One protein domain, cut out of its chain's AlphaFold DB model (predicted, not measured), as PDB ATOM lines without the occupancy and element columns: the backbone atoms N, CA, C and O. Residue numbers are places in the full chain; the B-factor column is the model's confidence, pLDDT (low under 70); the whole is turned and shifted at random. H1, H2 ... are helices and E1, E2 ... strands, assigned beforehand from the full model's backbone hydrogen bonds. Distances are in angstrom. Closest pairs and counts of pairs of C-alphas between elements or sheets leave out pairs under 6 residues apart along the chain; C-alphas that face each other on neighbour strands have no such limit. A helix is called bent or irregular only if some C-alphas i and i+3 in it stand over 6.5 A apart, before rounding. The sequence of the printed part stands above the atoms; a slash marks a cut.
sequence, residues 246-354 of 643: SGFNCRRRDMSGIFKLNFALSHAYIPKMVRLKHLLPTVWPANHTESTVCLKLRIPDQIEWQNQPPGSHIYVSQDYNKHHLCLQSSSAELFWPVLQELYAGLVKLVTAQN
ATOM      1  N   SER A 246     -30.731 -12.307   6.136       84.94
ATOM      2  CA  SER A 246     -30.892 -11.037   5.426       84.94
ATOM      3  C   SER A 246     -31.089  -9.901   6.425       84.94
ATOM      4  O   SER A 246     -31.880 -10.008   7.359       84.94
ATOM      5  N   GLY A 247     -30.349  -8.810   6.236       85.12
ATOM      6  CA  GLY A 247     -30.475  -7.617   7.064       85.12
ATOM      7  C   GLY A 247     -31.487  -6.642   6.488       85.12
ATOM      8  O   GLY A 247     -31.490  -6.366   5.289       85.12
ATOM      9  N   PHE A 248     -32.319  -6.102   7.367       83.62
ATOM     10  CA  PHE A 248     -33.347  -5.122   7.069       83.62
ATOM     11  C   PHE A 248     -33.188  -3.899   7.969       83.62
ATOM     12  O   PHE A 248     -32.759  -3.994   9.125       83.62
ATOM     13  N   ASN A 249     -33.574  -2.746   7.429       83.56
ATOM     14  CA  ASN A 249     -33.642  -1.503   8.186       83.56
ATOM     15  C   ASN A 249     -34.744  -1.626   9.240       83.56
ATOM     16  O   ASN A 249     -35.869  -1.999   8.915       83.56
ATOM     17  N   CYS A 250     -34.427  -1.292  10.484       82.25
ATOM     18  CA  CYS A 250     -35.381  -1.328  11.584       82.25
ATOM     19  C   CYS A 250     -35.096  -0.171  12.532       82.25
ATOM     20  O   CYS A 250     -33.933   0.095  12.833       82.25
ATOM     21  N   ARG A 251     -36.150   0.493  13.015       80.69
ATOM     22  CA  ARG A 251     -36.030   1.534  14.039       80.69
ATOM     23  C   ARG A 251     -36.202   0.917  15.419       80.69
ATOM     24  O   ARG A 251     -36.938  -0.045  15.599       80.69
ATOM     25  N   ARG A 252     -35.633   1.557  16.442       78.25
ATOM     26  CA  ARG A 252     -35.726   1.098  17.844       78.25
ATOM     27  C   ARG A 252     -37.160   0.863  18.350       78.25
ATOM     28  O   ARG A 252     -37.373   0.015  19.201       78.25
ATOM     29  N   ARG A 253     -38.134   1.612  17.827       77.88
ATOM     30  CA  ARG A 253     -39.572   1.488  18.143       77.88
ATOM     31  C   ARG A 253     -40.239   0.238  17.567       77.88
ATOM     32  O   ARG A 253     -41.286  -0.153  18.059       77.88
ATOM     33  N   ASP A 254     -39.641  -0.349  16.537       78.25
ATOM     34  CA  ASP A 254     -40.166  -1.527  15.852       78.25
ATOM     35  C   ASP A 254     -39.504  -2.816  16.396       78.25
ATOM     36  O   ASP A 254     -39.849  -3.917  15.976       78.25
ATOM     37  N   MET A 255     -38.557  -2.692  17.341       80.81
ATOM     38  CA  MET A 255     -37.930  -3.831  18.014       80.81
ATOM     39  C   MET A 255     -38.930  -4.518  18.944       80.81
ATOM     40  O   MET A 255     -39.542  -3.888  19.806       80.81
ATOM     41  N   SER A 256     -39.055  -5.830  18.786       80.44
ATOM     42  CA  SER A 256     -39.943  -6.678  19.577       80.44
ATOM     43  C   SER A 256     -39.263  -8.007  19.880       80.44
ATOM     44  O   SER A 256     -38.454  -8.493  19.092       80.44
ATOM     45  N   GLY A 257     -39.614  -8.642  20.988       79.50
ATOM     46  CA  GLY A 257     -39.095  -9.963  21.318       79.50
ATOM     47  C   GLY A 257     -39.210 -10.245  22.801       79.50
ATOM     48  O   GLY A 257     -39.044  -9.328  23.606       79.50
ATOM     49  N   ILE A 258     -39.509 -11.503  23.113       83.94
ATOM     50  CA  ILE A 258     -39.700 -12.001  24.477       83.94
ATOM     51  C   ILE A 258     -38.368 -11.990  25.222       83.94
ATOM     52  O   ILE A 258     -38.318 -11.538  26.359       83.94
ATOM     53  N   PHE A 259     -37.297 -12.426  24.554       87.94
ATOM     54  CA  PHE A 259     -35.960 -12.543  25.117       87.94
ATOM     55  C   PHE A 259     -35.075 -11.370  24.707       87.94
ATOM     56  O   PHE A 259     -35.082 -10.921  23.551       87.94
ATOM     57  N   LYS A 260     -34.246 -10.916  25.646       89.50
ATOM     58  CA  LYS A 260     -33.297  -9.824  25.433       89.50
ATOM     59  C   LYS A 260     -31.977 -10.088  26.150       89.50
ATOM     60  O   LYS A 260     -31.973 -10.446  27.324       89.50
ATOM     61  N   LEU A 261     -30.868  -9.858  25.451       90.00
ATOM     62  CA  LEU A 261     -29.505  -9.930  25.979       90.00
ATOM     63  C   LEU A 261     -28.831  -8.565  25.834       90.00
ATOM     64  O   LEU A 261     -28.675  -8.068  24.716       90.00
ATOM     65  N   ASN A 262     -28.404  -7.976  26.950       88.06
ATOM     66  CA  ASN A 262     -27.685  -6.704  26.968       88.06
ATOM     67  C   ASN A 262     -26.215  -6.927  27.324       88.06
ATOM     68  O   ASN A 262     -25.909  -7.512  28.360       88.06
ATOM     69  N   PHE A 263     -25.310  -6.387  26.516       88.06
ATOM     70  CA  PHE A 263     -23.866  -6.462  26.708       88.06
ATOM     71  C   PHE A 263     -23.250  -5.062  26.778       88.06
ATOM     72  O   PHE A 263     -23.645  -4.172  26.025       88.06
ATOM     73  N   ALA A 264     -22.245  -4.867  27.625       84.62
ATOM     74  CA  ALA A 264     -21.310  -3.750  27.560       84.62
ATOM     75  C   ALA A 264     -20.081  -4.156  26.744       84.62
ATOM     76  O   ALA A 264     -19.545  -5.251  26.906       84.62
ATOM     77  N   LEU A 265     -19.608  -3.261  25.882       81.62
ATOM     78  CA  LEU A 265     -18.300  -3.404  25.245       81.62
ATOM     79  C   LEU A 265     -17.196  -3.093  26.267       81.62
ATOM     80  O   LEU A 265     -17.329  -2.134  27.028       81.62
ATOM     81  N   SER A 266     -16.096  -3.858  26.263       75.38
ATOM     82  CA  SER A 266     -14.949  -3.569  27.144       75.38
ATOM     83  C   SER A 266     -14.424  -2.140  26.945       75.38
ATOM     84  O   SER A 266     -14.440  -1.585  25.837       75.38
ATOM     85  N   HIS A 267     -13.900  -1.560  28.029       66.81
ATOM     86  CA  HIS A 267     -13.324  -0.217  28.062       66.81
ATOM     87  C   HIS A 267     -12.224  -0.002  27.013       66.81
ATOM     88  O   HIS A 267     -12.042   1.123  26.546       66.81
ATOM     89  N   ALA A 268     -11.556  -1.067  26.558       62.31
ATOM     90  CA  ALA A 268     -10.567  -1.015  25.482       62.31
ATOM     91  C   ALA A 268     -11.137  -0.553  24.121       62.31
ATOM     92  O   ALA A 268     -10.393  -0.044  23.274       62.31
ATOM     93  N   TYR A 269     -12.448  -0.698  23.898       63.97
ATOM     94  CA  TYR A 269     -13.121  -0.368  22.634       63.97
ATOM     95  C   TYR A 269     -13.844   0.975  22.634       63.97
ATOM     96  O   TYR A 269     -14.110   1.521  21.558       63.97
ATOM     97  N   ILE A 270     -14.131   1.521  23.818       61.25
ATOM     98  CA  ILE A 270     -14.781   2.823  24.010       61.25
ATOM     99  C   ILE A 270     -14.070   3.946  23.223       61.25
ATOM    100  O   ILE A 270     -14.751   4.684  22.508       61.25
ATOM    101  N   PRO A 271     -12.721   4.043  23.210       54.22
ATOM    102  CA  PRO A 271     -12.022   5.097  22.471       54.22
ATOM    103  C   PRO A 271     -12.082   4.934  20.946       54.22
ATOM    104  O   PRO A 271     -11.827   5.888  20.216       54.22
ATOM    105  N   LYS A 272     -12.374   3.726  20.440       62.75
ATOM    106  CA  LYS A 272     -12.199   3.367  19.020       62.75
ATOM    107  C   LYS A 272     -13.495   3.394  18.204       62.75
ATOM    108  O   LYS A 272     -13.464   3.042  17.027       62.75
ATOM    109  N   MET A 273     -14.615   3.819  18.803       64.12
ATOM    110  CA  MET A 273     -15.932   3.935  18.154       64.12
ATOM    111  C   MET A 273     -16.291   2.714  17.286       64.12
ATOM    112  O   MET A 273     -16.605   2.845  16.101       64.12
ATOM    113  N   VAL A 274     -16.245   1.510  17.867       72.62
ATOM    114  CA  VAL A 274     -16.700   0.290  17.179       72.62
ATOM    115  C   VAL A 274     -18.163   0.471  16.778       72.62
ATOM    116  O   VAL A 274     -19.004   0.754  17.628       72.62
ATOM    117  N   ARG A 275     -18.480   0.328  15.487       80.38
ATOM    118  CA  ARG A 275     -19.858   0.403  14.971       80.38
ATOM    119  C   ARG A 275     -20.309  -0.968  14.494       80.38
ATOM    120  O   ARG A 275     -19.534  -1.655  13.831       80.38
ATOM    121  N   LEU A 276     -21.580  -1.305  14.718       79.62
ATOM    122  CA  LEU A 276     -22.187  -2.552  14.234       79.62
ATOM    123  C   LEU A 276     -21.935  -2.834  12.746       79.62
ATOM    124  O   LEU A 276     -21.621  -3.966  12.394       79.62
ATOM    125  N   LYS A 277     -21.964  -1.810  11.882       80.31
ATOM    126  CA  LYS A 277     -21.658  -1.956  10.447       80.31
ATOM    127  C   LYS A 277     -20.278  -2.565  10.152       80.31
ATOM    128  O   LYS A 277     -20.077  -3.134   9.087       80.31
ATOM    129  N   HIS A 278     -19.316  -2.409  11.064       82.00
ATOM    130  CA  HIS A 278     -17.977  -2.989  10.940       82.00
ATOM    131  C   HIS A 278     -17.900  -4.406  11.512       82.00
ATOM    132  O   HIS A 278     -17.044  -5.173  11.087       82.00
ATOM    133  N   LEU A 279     -18.787  -4.751  12.451       80.44
ATOM    134  CA  LEU A 279     -18.870  -6.087  13.043       80.44
ATOM    135  C   LEU A 279     -19.671  -7.053  12.163       80.44
ATOM    136  O   LEU A 279     -19.299  -8.214  12.050       80.44
ATOM    137  N   LEU A 280     -20.727  -6.568  11.501       82.88
ATOM    138  CA  LEU A 280     -21.604  -7.354  10.625       82.88
ATOM    139  C   LEU A 280     -21.671  -6.773   9.199       82.88
ATOM    140  O   LEU A 280     -22.760  -6.475   8.707       82.88
ATOM    141  N   PRO A 281     -20.535  -6.592   8.501       79.44
ATOM    142  CA  PRO A 281     -20.516  -5.898   7.212       79.44
ATOM    143  C   PRO A 281     -21.288  -6.640   6.115       79.44
ATOM    144  O   PRO A 281     -21.841  -6.011   5.221       79.44
ATOM    145  N   THR A 282     -21.345  -7.973   6.180       76.12
ATOM    146  CA  THR A 282     -21.936  -8.830   5.138       76.12
ATOM    147  C   THR A 282     -23.463  -8.825   5.135       76.12
ATOM    148  O   THR A 282     -24.067  -9.128   4.109       76.12
ATOM    149  N   VAL A 283     -24.085  -8.501   6.271       80.75
ATOM    150  CA  VAL A 283     -25.546  -8.501   6.441       80.75
ATOM    151  C   VAL A 283     -26.087  -7.078   6.613       80.75
ATOM    152  O   VAL A 283     -27.296  -6.879   6.636       80.75
ATOM    153  N   TRP A 284     -25.217  -6.067   6.701       80.81
ATOM    154  CA  TRP A 284     -25.640  -4.683   6.888       80.81
ATOM    155  C   TRP A 284     -26.325  -4.126   5.625       80.81
ATOM    156  O   TRP A 284     -25.722  -4.148   4.550       80.81
ATOM    157  N   PRO A 285     -27.558  -3.597   5.724       79.62
ATOM    158  CA  PRO A 285     -28.269  -3.064   4.568       79.62
ATOM    159  C   PRO A 285     -27.566  -1.836   3.968       79.62
ATOM    160  O   PRO A 285     -27.079  -0.946   4.676       79.62
ATOM    161  N   ALA A 286     -27.525  -1.776   2.633       67.25
ATOM    162  CA  ALA A 286     -26.935  -0.656   1.905       67.25
ATOM    163  C   ALA A 286     -27.685   0.648   2.238       67.25
ATOM    164  O   ALA A 286     -28.913   0.692   2.224       67.25
ATOM    165  N   ASN A 287     -26.934   1.714   2.525       64.75
ATOM    166  CA  ASN A 287     -27.429   3.056   2.876       64.75
ATOM    167  C   ASN A 287     -28.064   3.213   4.271       64.75
ATOM    168  O   ASN A 287     -28.618   4.273   4.562       64.75
ATOM    169  N   HIS A 288     -27.953   2.221   5.161       72.06
ATOM    170  CA  HIS A 288     -28.442   2.360   6.533       72.06
ATOM    171  C   HIS A 288     -27.378   2.938   7.473       72.06
ATOM    172  O   HIS A 288     -26.278   2.395   7.612       72.06
ATOM    173  N   THR A 289     -27.712   4.054   8.122       65.44
ATOM    174  CA  THR A 289     -26.832   4.797   9.038       65.44
ATOM    175  C   THR A 289     -27.236   4.675  10.505       65.44
ATOM    176  O   THR A 289     -26.507   5.177  11.361       65.44
ATOM    177  N   GLU A 290     -28.372   4.037  10.803       73.44
ATOM    178  CA  GLU A 290     -28.861   3.892  12.176       73.44
ATOM    179  C   GLU A 290     -28.043   2.849  12.960       73.44
ATOM    180  O   GLU A 290     -27.236   2.102  12.409       73.44
ATOM    181  N   SER A 291     -28.224   2.825  14.279       81.50
ATOM    182  CA  SER A 291     -27.510   1.921  15.188       81.50
ATOM    183  C   SER A 291     -28.232   0.595  15.421       81.50
ATOM    184  O   SER A 291     -27.908  -0.135  16.357       81.50
ATOM    185  N   THR A 292     -29.225   0.299  14.590       85.94
ATOM    186  CA  THR A 292     -30.157  -0.816  14.725       85.94
ATOM    187  C   THR A 292     -30.225  -1.588  13.417       85.94
ATOM    188  O   THR A 292     -30.208  -1.006  12.341       85.94
ATOM    189  N   VAL A 293     -30.295  -2.913  13.491       88.44
ATOM    190  CA  VAL A 293     -30.502  -3.774  12.324       88.44
ATOM    191  C   VAL A 293     -31.404  -4.938  12.708       88.44
ATOM    192  O   VAL A 293     -31.272  -5.508  13.791       88.44
ATOM    193  N   CYS A 294     -32.335  -5.285  11.826       88.62
ATOM    194  CA  CYS A 294     -33.130  -6.500  11.945       88.62
ATOM    195  C   CYS A 294     -32.515  -7.569  11.046       88.62
ATOM    196  O   CYS A 294     -32.419  -7.372   9.838       88.62
ATOM    197  N   LEU A 295     -32.112  -8.701  11.613       88.50
ATOM    198  CA  LEU A 295     -31.640  -9.858  10.863       88.50
ATOM    199  C   LEU A 295     -32.770 -10.879  10.792       88.50
ATOM    200  O   LEU A 295     -33.333 -11.264  11.814       88.50
ATOM    201  N   LYS A 296     -33.100 -11.319   9.585       86.25
ATOM    202  CA  LYS A 296     -34.157 -12.294   9.325       86.25
ATOM    203  C   LYS A 296     -33.557 -13.568   8.755       86.25
ATOM    204  O   LYS A 296     -32.723 -13.496   7.852       86.25
ATOM    205  N   LEU A 297     -33.990 -14.717   9.263       84.62
ATOM    206  CA  LEU A 297     -33.588 -16.015   8.728       84.62
ATOM    207  C   LEU A 297     -34.123 -16.187   7.295       84.62
ATOM    208  O   LEU A 297     -35.311 -15.980   7.031       84.62
ATOM    209  N   ARG A 298     -33.250 -16.554   6.353       78.06
ATOM    210  CA  ARG A 298     -33.624 -16.851   4.965       78.06
ATOM    211  C   ARG A 298     -34.217 -18.254   4.894       78.06
ATOM    212  O   ARG A 298     -33.481 -19.233   4.833       78.06
ATOM    213  N   ILE A 299     -35.540 -18.338   4.865       66.69
ATOM    214  CA  ILE A 299     -36.258 -19.578   4.556       66.69
ATOM    215  C   ILE A 299     -36.406 -19.640   3.027       66.69
ATOM    216  O   ILE A 299     -36.999 -18.712   2.467       66.69
ATOM    217  N   PRO A 300     -35.851 -20.649   2.328       54.81
ATOM    218  CA  PRO A 300     -36.008 -20.762   0.881       54.81
ATOM    219  C   PRO A 300     -37.475 -21.080   0.536       54.81
ATOM    220  O   PRO A 300     -38.004 -22.076   1.013       54.81
ATOM    221  N   ASP A 301     -38.106 -20.186  -0.236       42.53
ATOM    222  CA  ASP A 301     -39.406 -20.268  -0.927       42.53
ATOM    223  C   ASP A 301     -40.541 -21.094  -0.282       42.53
ATOM    224  O   ASP A 301     -40.572 -22.312  -0.413       42.53
ATOM    225  N   GLN A 302     -41.543 -20.402   0.300       39.16
ATOM    226  CA  GLN A 302     -42.989 -20.613   0.023       39.16
ATOM    227  C   GLN A 302     -43.967 -19.802   0.892       39.16
ATOM    228  O   GLN A 302     -45.173 -19.871   0.665       39.16
ATOM    229  N   ILE A 303     -43.511 -18.995   1.851       40.56
ATOM    230  CA  ILE A 303     -44.442 -18.214   2.673       40.56
ATOM    231  C   ILE A 303     -44.381 -16.751   2.248       40.56
ATOM    232  O   ILE A 303     -43.380 -16.069   2.482       40.56
ATOM    233  N   GLU A 304     -45.461 -16.288   1.611       37.09
ATOM    234  CA  GLU A 304     -45.758 -14.873   1.395       37.09
ATOM    235  C   GLU A 304     -45.389 -14.054   2.639       37.09
ATOM    236  O   GLU A 304     -45.611 -14.480   3.773       37.09
ATOM    237  N   TRP A 305     -44.856 -12.849   2.425       39.94
ATOM    238  CA  TRP A 305     -44.353 -11.922   3.447       39.94
ATOM    239  C   TRP A 305     -45.292 -11.677   4.647       39.94
ATOM    240  O   TRP A 305     -44.845 -11.140   5.657       39.94
ATOM    241  N   GLN A 306     -46.568 -12.058   4.545       38.22
ATOM    242  CA  GLN A 306     -47.614 -11.821   5.535       38.22
ATOM    243  C   GLN A 306     -47.880 -12.993   6.499       38.22
ATOM    244  O   GLN A 306     -48.469 -12.746   7.544       38.22
ATOM    245  N   ASN A 307     -47.415 -14.224   6.224       36.78
ATOM    246  CA  ASN A 307     -47.793 -15.420   7.006       36.78
ATOM    247  C   ASN A 307     -46.612 -16.217   7.590       36.78
ATOM    248  O   ASN A 307     -46.723 -17.420   7.825       36.78
ATOM    249  N   GLN A 308     -45.455 -15.588   7.812       46.06
ATOM    250  CA  GLN A 308     -44.339 -16.272   8.476       46.06
ATOM    251  C   GLN A 308     -44.572 -16.398   9.987       46.06
ATOM    252  O   GLN A 308     -45.137 -15.483  10.590       46.06
ATOM    253  N   PRO A 309     -44.113 -17.498  10.618       46.59
ATOM    254  CA  PRO A 309     -44.286 -17.683  12.048       46.59
ATOM    255  C   PRO A 309     -43.594 -16.547  12.823       46.59
ATOM    256  O   PRO A 309     -42.475 -16.144  12.466       46.59
ATOM    257  N   PRO A 310     -44.238 -16.016  13.877       47.06
ATOM    258  CA  PRO A 310     -43.610 -15.054  14.773       47.06
ATOM    259  C   PRO A 310     -42.363 -15.700  15.394       47.06
ATOM    260  O   PRO A 310     -42.464 -16.749  16.018       47.06
ATOM    261  N   GLY A 311     -41.180 -15.103  15.200       59.50
ATOM    262  CA  GLY A 311     -39.934 -15.581  15.824       59.50
ATOM    263  C   GLY A 311     -38.726 -15.797  14.910       59.50
ATOM    264  O   GLY A 311     -37.662 -16.108  15.412       59.50
ATOM    265  N   SER A 312     -38.813 -15.574  13.596       74.50
ATOM    266  CA  SER A 312     -37.681 -15.791  12.661       74.50
ATOM    267  C   SER A 312     -36.700 -14.609  12.527       74.50
ATOM    268  O   SER A 312     -35.922 -14.538  11.571       74.50
ATOM    269  N   HIS A 313     -36.797 -13.621  13.420       85.88
ATOM    270  CA  HIS A 313     -36.087 -12.345  13.312       85.88
ATOM    271  C   HIS A 313     -35.374 -12.027  14.628       85.88
ATOM    272  O   HIS A 313     -35.900 -12.281  15.712       85.88
ATOM    273  N   ILE A 314     -34.187 -11.440  14.529       90.25
ATOM    274  CA  ILE A 314     -33.398 -10.956  15.660       90.25
ATOM    275  C   ILE A 314     -33.005  -9.504  15.415       90.25
ATOM    276  O   ILE A 314     -32.480  -9.141  14.362       90.25
ATOM    277  N   TYR A 315     -33.268  -8.663  16.403       89.69
ATOM    278  CA  TYR A 315     -32.906  -7.259  16.387       89.69
ATOM    279  C   TYR A 315     -31.575  -7.072  17.104       89.69
ATOM    280  O   TYR A 315     -31.414  -7.479  18.254       89.69
ATOM    281  N   VAL A 316     -30.632  -6.424  16.430       90.00
ATOM    282  CA  VAL A 316     -29.337  -6.041  16.991       90.00
ATOM    283  C   VAL A 316     -29.299  -4.527  17.070       90.00
ATOM    284  O   VAL A 316     -29.482  -3.839  16.067       90.00
ATOM    285  N   SER A 317     -29.069  -3.996  18.263       89.06
ATOM    286  CA  SER A 317     -28.986  -2.557  18.494       89.06
ATOM    287  C   SER A 317     -27.723  -2.197  19.254       89.06
ATOM    288  O   SER A 317     -27.232  -2.971  20.075       89.06
ATOM    289  N   GLN A 318     -27.196  -1.011  18.975       86.56
ATOM    290  CA  GLN A 318     -26.067  -0.446  19.691       86.56
ATOM    291  C   GLN A 318     -26.434   0.934  20.234       86.56
ATOM    292  O   GLN A 318     -26.882   1.815  19.498       86.56
ATOM    293  N   ASP A 319     -26.220   1.130  21.531       82.62
ATOM    294  CA  ASP A 319     -26.269   2.440  22.169       82.62
ATOM    295  C   ASP A 319     -24.860   3.040  22.150       82.62
ATOM    296  O   ASP A 319     -23.960   2.562  22.841       82.62
ATOM    297  N   TYR A 320     -24.654   4.078  21.338       78.31
ATOM    298  CA  TYR A 320     -23.345   4.718  21.201       78.31
ATOM    299  C   TYR A 320     -22.918   5.509  22.435       78.31
ATOM    300  O   TYR A 320     -21.723   5.667  22.644       78.31
ATOM    301  N   ASN A 321     -23.867   5.988  23.242       75.94
ATOM    302  CA  ASN A 321     -23.555   6.799  24.416       75.94
ATOM    303  C   ASN A 321     -23.128   5.917  25.588       75.94
ATOM    304  O   ASN A 321     -22.266   6.296  26.375       75.94
ATOM    305  N   LYS A 322     -23.749   4.739  25.702       78.19
ATOM    306  CA  LYS A 322     -23.454   3.768  26.761       78.19
ATOM    307  C   LYS A 322     -22.463   2.686  26.328       78.19
ATOM    308  O   LYS A 322     -21.997   1.931  27.165       78.19
ATOM    309  N   HIS A 323     -22.141   2.598  25.035       80.69
ATOM    310  CA  HIS A 323     -21.374   1.498  24.435       80.69
ATOM    311  C   HIS A 323     -21.980   0.117  24.724       80.69
ATOM    312  O   HIS A 323     -21.268  -0.869  24.915       80.69
ATOM    313  N   HIS A 324     -23.313   0.054  24.748       86.00
ATOM    314  CA  HIS A 324     -24.049  -1.181  24.985       86.00
ATOM    315  C   HIS A 324     -24.506  -1.792  23.663       86.00
ATOM    316  O   HIS A 324     -24.923  -1.074  22.751       86.00
ATOM    317  N   LEU A 325     -24.464  -3.115  23.578       87.94
ATOM    318  CA  LEU A 325     -25.025  -3.904  22.494       87.94
ATOM    319  C   LEU A 325     -26.206  -4.703  23.042       87.94
ATOM    320  O   LEU A 325     -26.087  -5.354  24.072       87.94
ATOM    321  N   CYS A 326     -27.346  -4.646  22.368       89.50
ATOM    322  CA  CYS A 326     -28.551  -5.359  22.772       89.50
ATOM    323  C   CYS A 326     -29.023  -6.251  21.628       89.50
ATOM    324  O   CYS A 326     -29.225  -5.772  20.508       89.50
ATOM    325  N   LEU A 327     -29.216  -7.531  21.936       91.56
ATOM    326  CA  LEU A 327     -29.855  -8.519  21.075       91.56
ATOM    327  C   LEU A 327     -31.267  -8.773  21.595       91.56
ATOM    328  O   LEU A 327     -31.441  -9.005  22.789       91.56
ATOM    329  N   GLN A 328     -32.266  -8.754  20.717       91.06
ATOM    330  CA  GLN A 328     -33.656  -9.020  21.087       91.06
ATOM    331  C   GLN A 328     -34.335  -9.917  20.051       91.06
ATOM    332  O   GLN A 328     -34.222  -9.675  18.849       91.06
ATOM    333  N   SER A 329     -35.046 -10.946  20.509       91.12
ATOM    334  CA  SER A 329     -35.826 -11.842  19.652       91.12
ATOM    335  C   SER A 329     -36.921 -12.557  20.448       91.12
ATOM    336  O   SER A 329     -36.852 -12.662  21.669       91.12
ATOM    337  N   SER A 330     -37.943 -13.061  19.757       86.81
ATOM    338  CA  SER A 330     -38.906 -14.002  20.344       86.81
ATOM    339  C   SER A 330     -38.392 -15.445  20.368       86.81
ATOM    340  O   SER A 330     -38.954 -16.257  21.088       86.81
ATOM    341  N   SER A 331     -37.342 -15.762  19.602       87.38
ATOM    342  CA  SER A 331     -36.714 -17.086  19.533       87.38
ATOM    343  C   SER A 331     -35.302 -16.996  20.101       87.38
ATOM    344  O   SER A 331     -34.461 -16.244  19.599       87.38
ATOM    345  N   ALA A 332     -35.043 -17.742  21.175       87.62
ATOM    346  CA  ALA A 332     -33.738 -17.747  21.826       87.62
ATOM    347  C   ALA A 332     -32.660 -18.445  20.973       87.62
ATOM    348  O   ALA A 332     -31.476 -18.120  21.055       87.62
ATOM    349  N   GLU A 333     -33.079 -19.342  20.083       87.81
ATOM    350  CA  GLU A 333     -32.228 -20.118  19.184       87.81
ATOM    351  C   GLU A 333     -31.477 -19.237  18.166       87.81
ATOM    352  O   GLU A 333     -30.437 -19.634  17.641       87.81
ATOM    353  N   LEU A 334     -31.976 -18.021  17.901       88.06
ATOM    354  CA  LEU A 334     -31.359 -17.057  16.984       88.06
ATOM    355  C   LEU A 334     -30.159 -16.312  17.583       88.06
ATOM    356  O   LEU A 334     -29.393 -15.700  16.832       88.06
ATOM    357  N   PHE A 335     -29.981 -16.326  18.908       90.56
ATOM    358  CA  PHE A 335     -28.912 -15.555  19.547       90.56
ATOM    359  C   PHE A 335     -27.533 -16.145  19.284       90.56
ATOM    360  O   PHE A 335     -26.620 -15.385  18.965       90.56
ATOM    361  N   TRP A 336     -27.378 -17.469  19.391       89.12
ATOM    362  CA  TRP A 336     -26.074 -18.131  19.293       89.12
ATOM    363  C   TRP A 336     -25.316 -17.780  18.002       89.12
ATOM    364  O   TRP A 336     -24.201 -17.256  18.098       89.12
ATOM    365  N   PRO A 337     -25.894 -17.948  16.798       87.31
ATOM    366  CA  PRO A 337     -25.125 -17.759  15.574       87.31
ATOM    367  C   PRO A 337     -24.775 -16.286  15.305       87.31
ATOM    368  O   PRO A 337     -23.717 -15.974  14.752       87.31
ATOM    369  N   VAL A 338     -25.636 -15.355  15.737       89.44
ATOM    370  CA  VAL A 338     -25.388 -13.909  15.625       89.44
ATOM    371  C   VAL A 338     -24.345 -13.449  16.639       89.44
ATOM    372  O   VAL A 338     -23.450 -12.677  16.288       89.44
ATOM    373  N   LEU A 339     -24.421 -13.938  17.880       89.44
ATOM    374  CA  LEU A 339     -23.436 -13.649  18.919       89.44
ATOM    375  C   LEU A 339     -22.054 -14.176  18.524       89.44
ATOM    376  O   LEU A 339     -21.064 -13.459  18.678       89.44
ATOM    377  N   GLN A 340     -21.989 -15.376  17.944       86.31
ATOM    378  CA  GLN A 340     -20.750 -15.962  17.439       86.31
ATOM    379  C   GLN A 340     -20.099 -15.077  16.361       86.31
ATOM    380  O   GLN A 340     -18.893 -14.837  16.411       86.31
ATOM    381  N   GLU A 341     -20.874 -14.556  15.401       86.12
ATOM    382  CA  GLU A 341     -20.341 -13.677  14.350       86.12
ATOM    383  C   GLU A 341     -19.908 -12.309  14.904       86.12
ATOM    384  O   GLU A 341     -18.838 -11.811  14.548       86.12
ATOM    385  N   LEU A 342     -20.686 -11.724  15.824       86.81
ATOM    386  CA  LEU A 342     -20.320 -10.480  16.510       86.81
ATOM    387  C   LEU A 342     -19.005 -10.628  17.275       86.81
ATOM    388  O   LEU A 342     -18.119  -9.776  17.163       86.81
ATOM    389  N   TYR A 343     -18.858 -11.724  18.018       84.31
ATOM    390  CA  TYR A 343     -17.648 -12.012  18.774       84.31
ATOM    391  C   TYR A 343     -16.448 -12.245  17.851       84.31
ATOM    392  O   TYR A 343     -15.392 -11.648  18.055       84.31
ATOM    393  N   ALA A 344     -16.609 -13.026  16.777       81.56
ATOM    394  CA  ALA A 344     -15.557 -13.226  15.779       81.56
ATOM    395  C   ALA A 344     -15.131 -11.903  15.112       81.56
ATOM    396  O   ALA A 344     -13.942 -11.682  14.872       81.56
ATOM    397  N   GLY A 345     -16.083 -11.004  14.844       81.50
ATOM    398  CA  GLY A 345     -15.818  -9.649  14.359       81.50
ATOM    399  C   GLY A 345     -14.993  -8.821  15.347       81.50
ATOM    400  O   GLY A 345     -14.015  -8.189  14.947       81.50
ATOM    401  N   LEU A 346     -15.327  -8.873  16.640       81.06
ATOM    402  CA  LEU A 346     -14.557  -8.204  17.693       81.06
ATOM    403  C   LEU A 346     -13.136  -8.762  17.792       81.06
ATOM    404  O   LEU A 346     -12.182  -7.987  17.788       81.06
ATOM    405  N   VAL A 347     -12.965 -10.086  17.789       78.00
ATOM    406  CA  VAL A 347     -11.633 -10.703  17.854       78.00
ATOM    407  C   VAL A 347     -10.777 -10.330  16.640       78.00
ATOM    408  O   VAL A 347      -9.602 -10.007  16.800       78.00
ATOM    409  N   LYS A 348     -11.354 -10.281  15.431       79.38
ATOM    410  CA  LYS A 348     -10.649  -9.787  14.230       79.38
ATOM    411  C   LYS A 348     -10.172  -8.339  14.388       79.38
ATOM    412  O   LYS A 348      -9.106  -7.988  13.889       79.38
ATOM    413  N   LEU A 349     -10.935  -7.495  15.084       75.81
ATOM    414  CA  LEU A 349     -10.514  -6.126  15.385       75.81
ATOM    415  C   LEU A 349      -9.388  -6.085  16.428       75.81
ATOM    416  O   LEU A 349      -8.470  -5.283  16.268       75.81
ATOM    417  N   VAL A 350      -9.408  -6.955  17.448       73.44
ATOM    418  CA  VAL A 350      -8.307  -7.089  18.429       73.44
ATOM    419  C   VAL A 350      -7.008  -7.463  17.742       73.44
ATOM    420  O   VAL A 350      -5.982  -6.822  17.976       73.44
ATOM    421  N   THR A 351      -7.049  -8.502  16.906       73.81
ATOM    422  CA  THR A 351      -5.858  -9.039  16.242       73.81
ATOM    423  C   THR A 351      -5.287  -8.038  15.250       73.81
ATOM    424  O   THR A 351      -4.082  -7.816  15.249       73.81
ATOM    425  N   ALA A 352      -6.138  -7.343  14.489       76.81
ATOM    426  CA  ALA A 352      -5.704  -6.264  13.603       76.81
ATOM    427  C   ALA A 352      -5.058  -5.083  14.354       76.81
ATOM    428  O   ALA A 352      -4.253  -4.351  13.783       76.81
ATOM    429  N   GLN A 353      -5.411  -4.881  15.626       72.81
ATOM    430  CA  GLN A 353      -4.921  -3.780  16.456       72.81
ATOM    431  C   GLN A 353      -3.821  -4.199  17.448       72.81
ATOM    432  O   GLN A 353      -3.407  -3.365  18.253       72.81
ATOM    433  N   ASN A 354      -3.346  -5.452  17.396       68.12
ATOM    434  CA  ASN A 354      -2.334  -6.025  18.294       68.12
ATOM    435  C   ASN A 354      -2.659  -5.884  19.799       68.12
ATOM    436  O   ASN A 354      -1.764  -5.715  20.624       68.12
TER     437      ASN A 354
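What this domain is: This is residues 246 to 354 of the 643 residues of the protein "PHTB1_C domain-containing protein" of Paragonimus westermani (UniProt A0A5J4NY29). A strongly twisted sheet of five strands makes a slab, and one long helix, H2, lies slantwise over one face of it and runs on past the sheet toward its last residues; the link from E1 to E2 passes by the opposite face. The very short H1 packs on H2 and only grazes the sheet, and at the far end from H2's last residues the loop of residues 300 to 307 sticks out. You will find 109 residues printed, with two named helices and five named strands in the order E1 E2 H1 E3 E4 E5 H2, and the sheet runs E1 E3 E4 E5 E2, antiparallel throughout. The class is mixed, helices and strands, with 54 residues, under half, in named elements; the arrangement is two layers, H2 on one face of the sheet. The whole is compact, with a radius of gyration of the C-alphas of 14.4 A, and elongated, spanning 47 by 27 by 24 A.

Where its parts are: Begin in the sheet with E4, residues 313 to 319, which runs 19.8 A from C-alpha 313 at (-36.087, -12.345, 13.312). Beside it look for E3, residues 292 to 297, 16.7 A long, and E5, residues 324 to 329, 16.8 A long. The sheet's edges are E1, residues 246 to 248, 6.6 A long and beginning at C-alpha 246 at (-30.892, -11.037, 5.426), and E2, residues 259 to 265, 19.9 A long. H1 is residues 276 to 279, 5.0 A from first to last C-alpha. H2, residues 332 to 352, is the longest helix at 31.4 A; find its end at C-alpha 352 at (-5.704, -6.264, 13.603). H2 is neither bent nor irregular, but only just: C-alphas 333 and 336 are 6.5 A apart.

How they stand to each other: Start with E3, E4 and E5, a meander, each strand the antiparallel neighbour of the one before; E3 and E4 form a hairpin, and so do E4 and E5. Between E3 and E4, N 295 and O 314 are within hydrogen-bond range at 2.8 A. Between E4 and E5, look at N 315 and O 328, 2.8 A apart. On one edge E2 is antiparallel to E5 at 162 degrees, with N 263 and O 325 at 2.8 A. On the other edge E1 is antiparallel to E3 at 144 degrees, with N 248 and O 294 at 2.8 A. E1 and E2 are apart. H2 is on the sheet at a height of 8.5 A over it. It lies over E4 and only just over E5, on which 3 of its 21 C-alphas fall, and it runs slantwise to the strands, at 35 degrees to E4 on the local plane. The closest C-alphas of E4 and H2 are those of Ile 314 and Leu 334, 6.6 A apart. H1 only grazes the sheet, with residues 276 to 277. H2 touches H1 with its residues 341 to 346 alone; the closest C-alphas are those of Leu 279 and Gly 345, 4.9 A apart. In H2, 14 of 17 O i to N i+4 pairs are within hydrogen-bond range, and H1 is too short for such a pair.

The domain as a whole: The two C-alphas farthest apart are those of Asn 307 and Asn 354, at 47.8 A. The printed part, residues 246 to 354, has no cut. The long links are H1 to E3, with 12 residues, and E3 to E4, with 15, of which residues 300 to 307 stand free. The mean pLDDT of the printed part is 76.7; look for values under 70 at residues 267 to 273, 286 to 287, 289, 299 to 311 and 354.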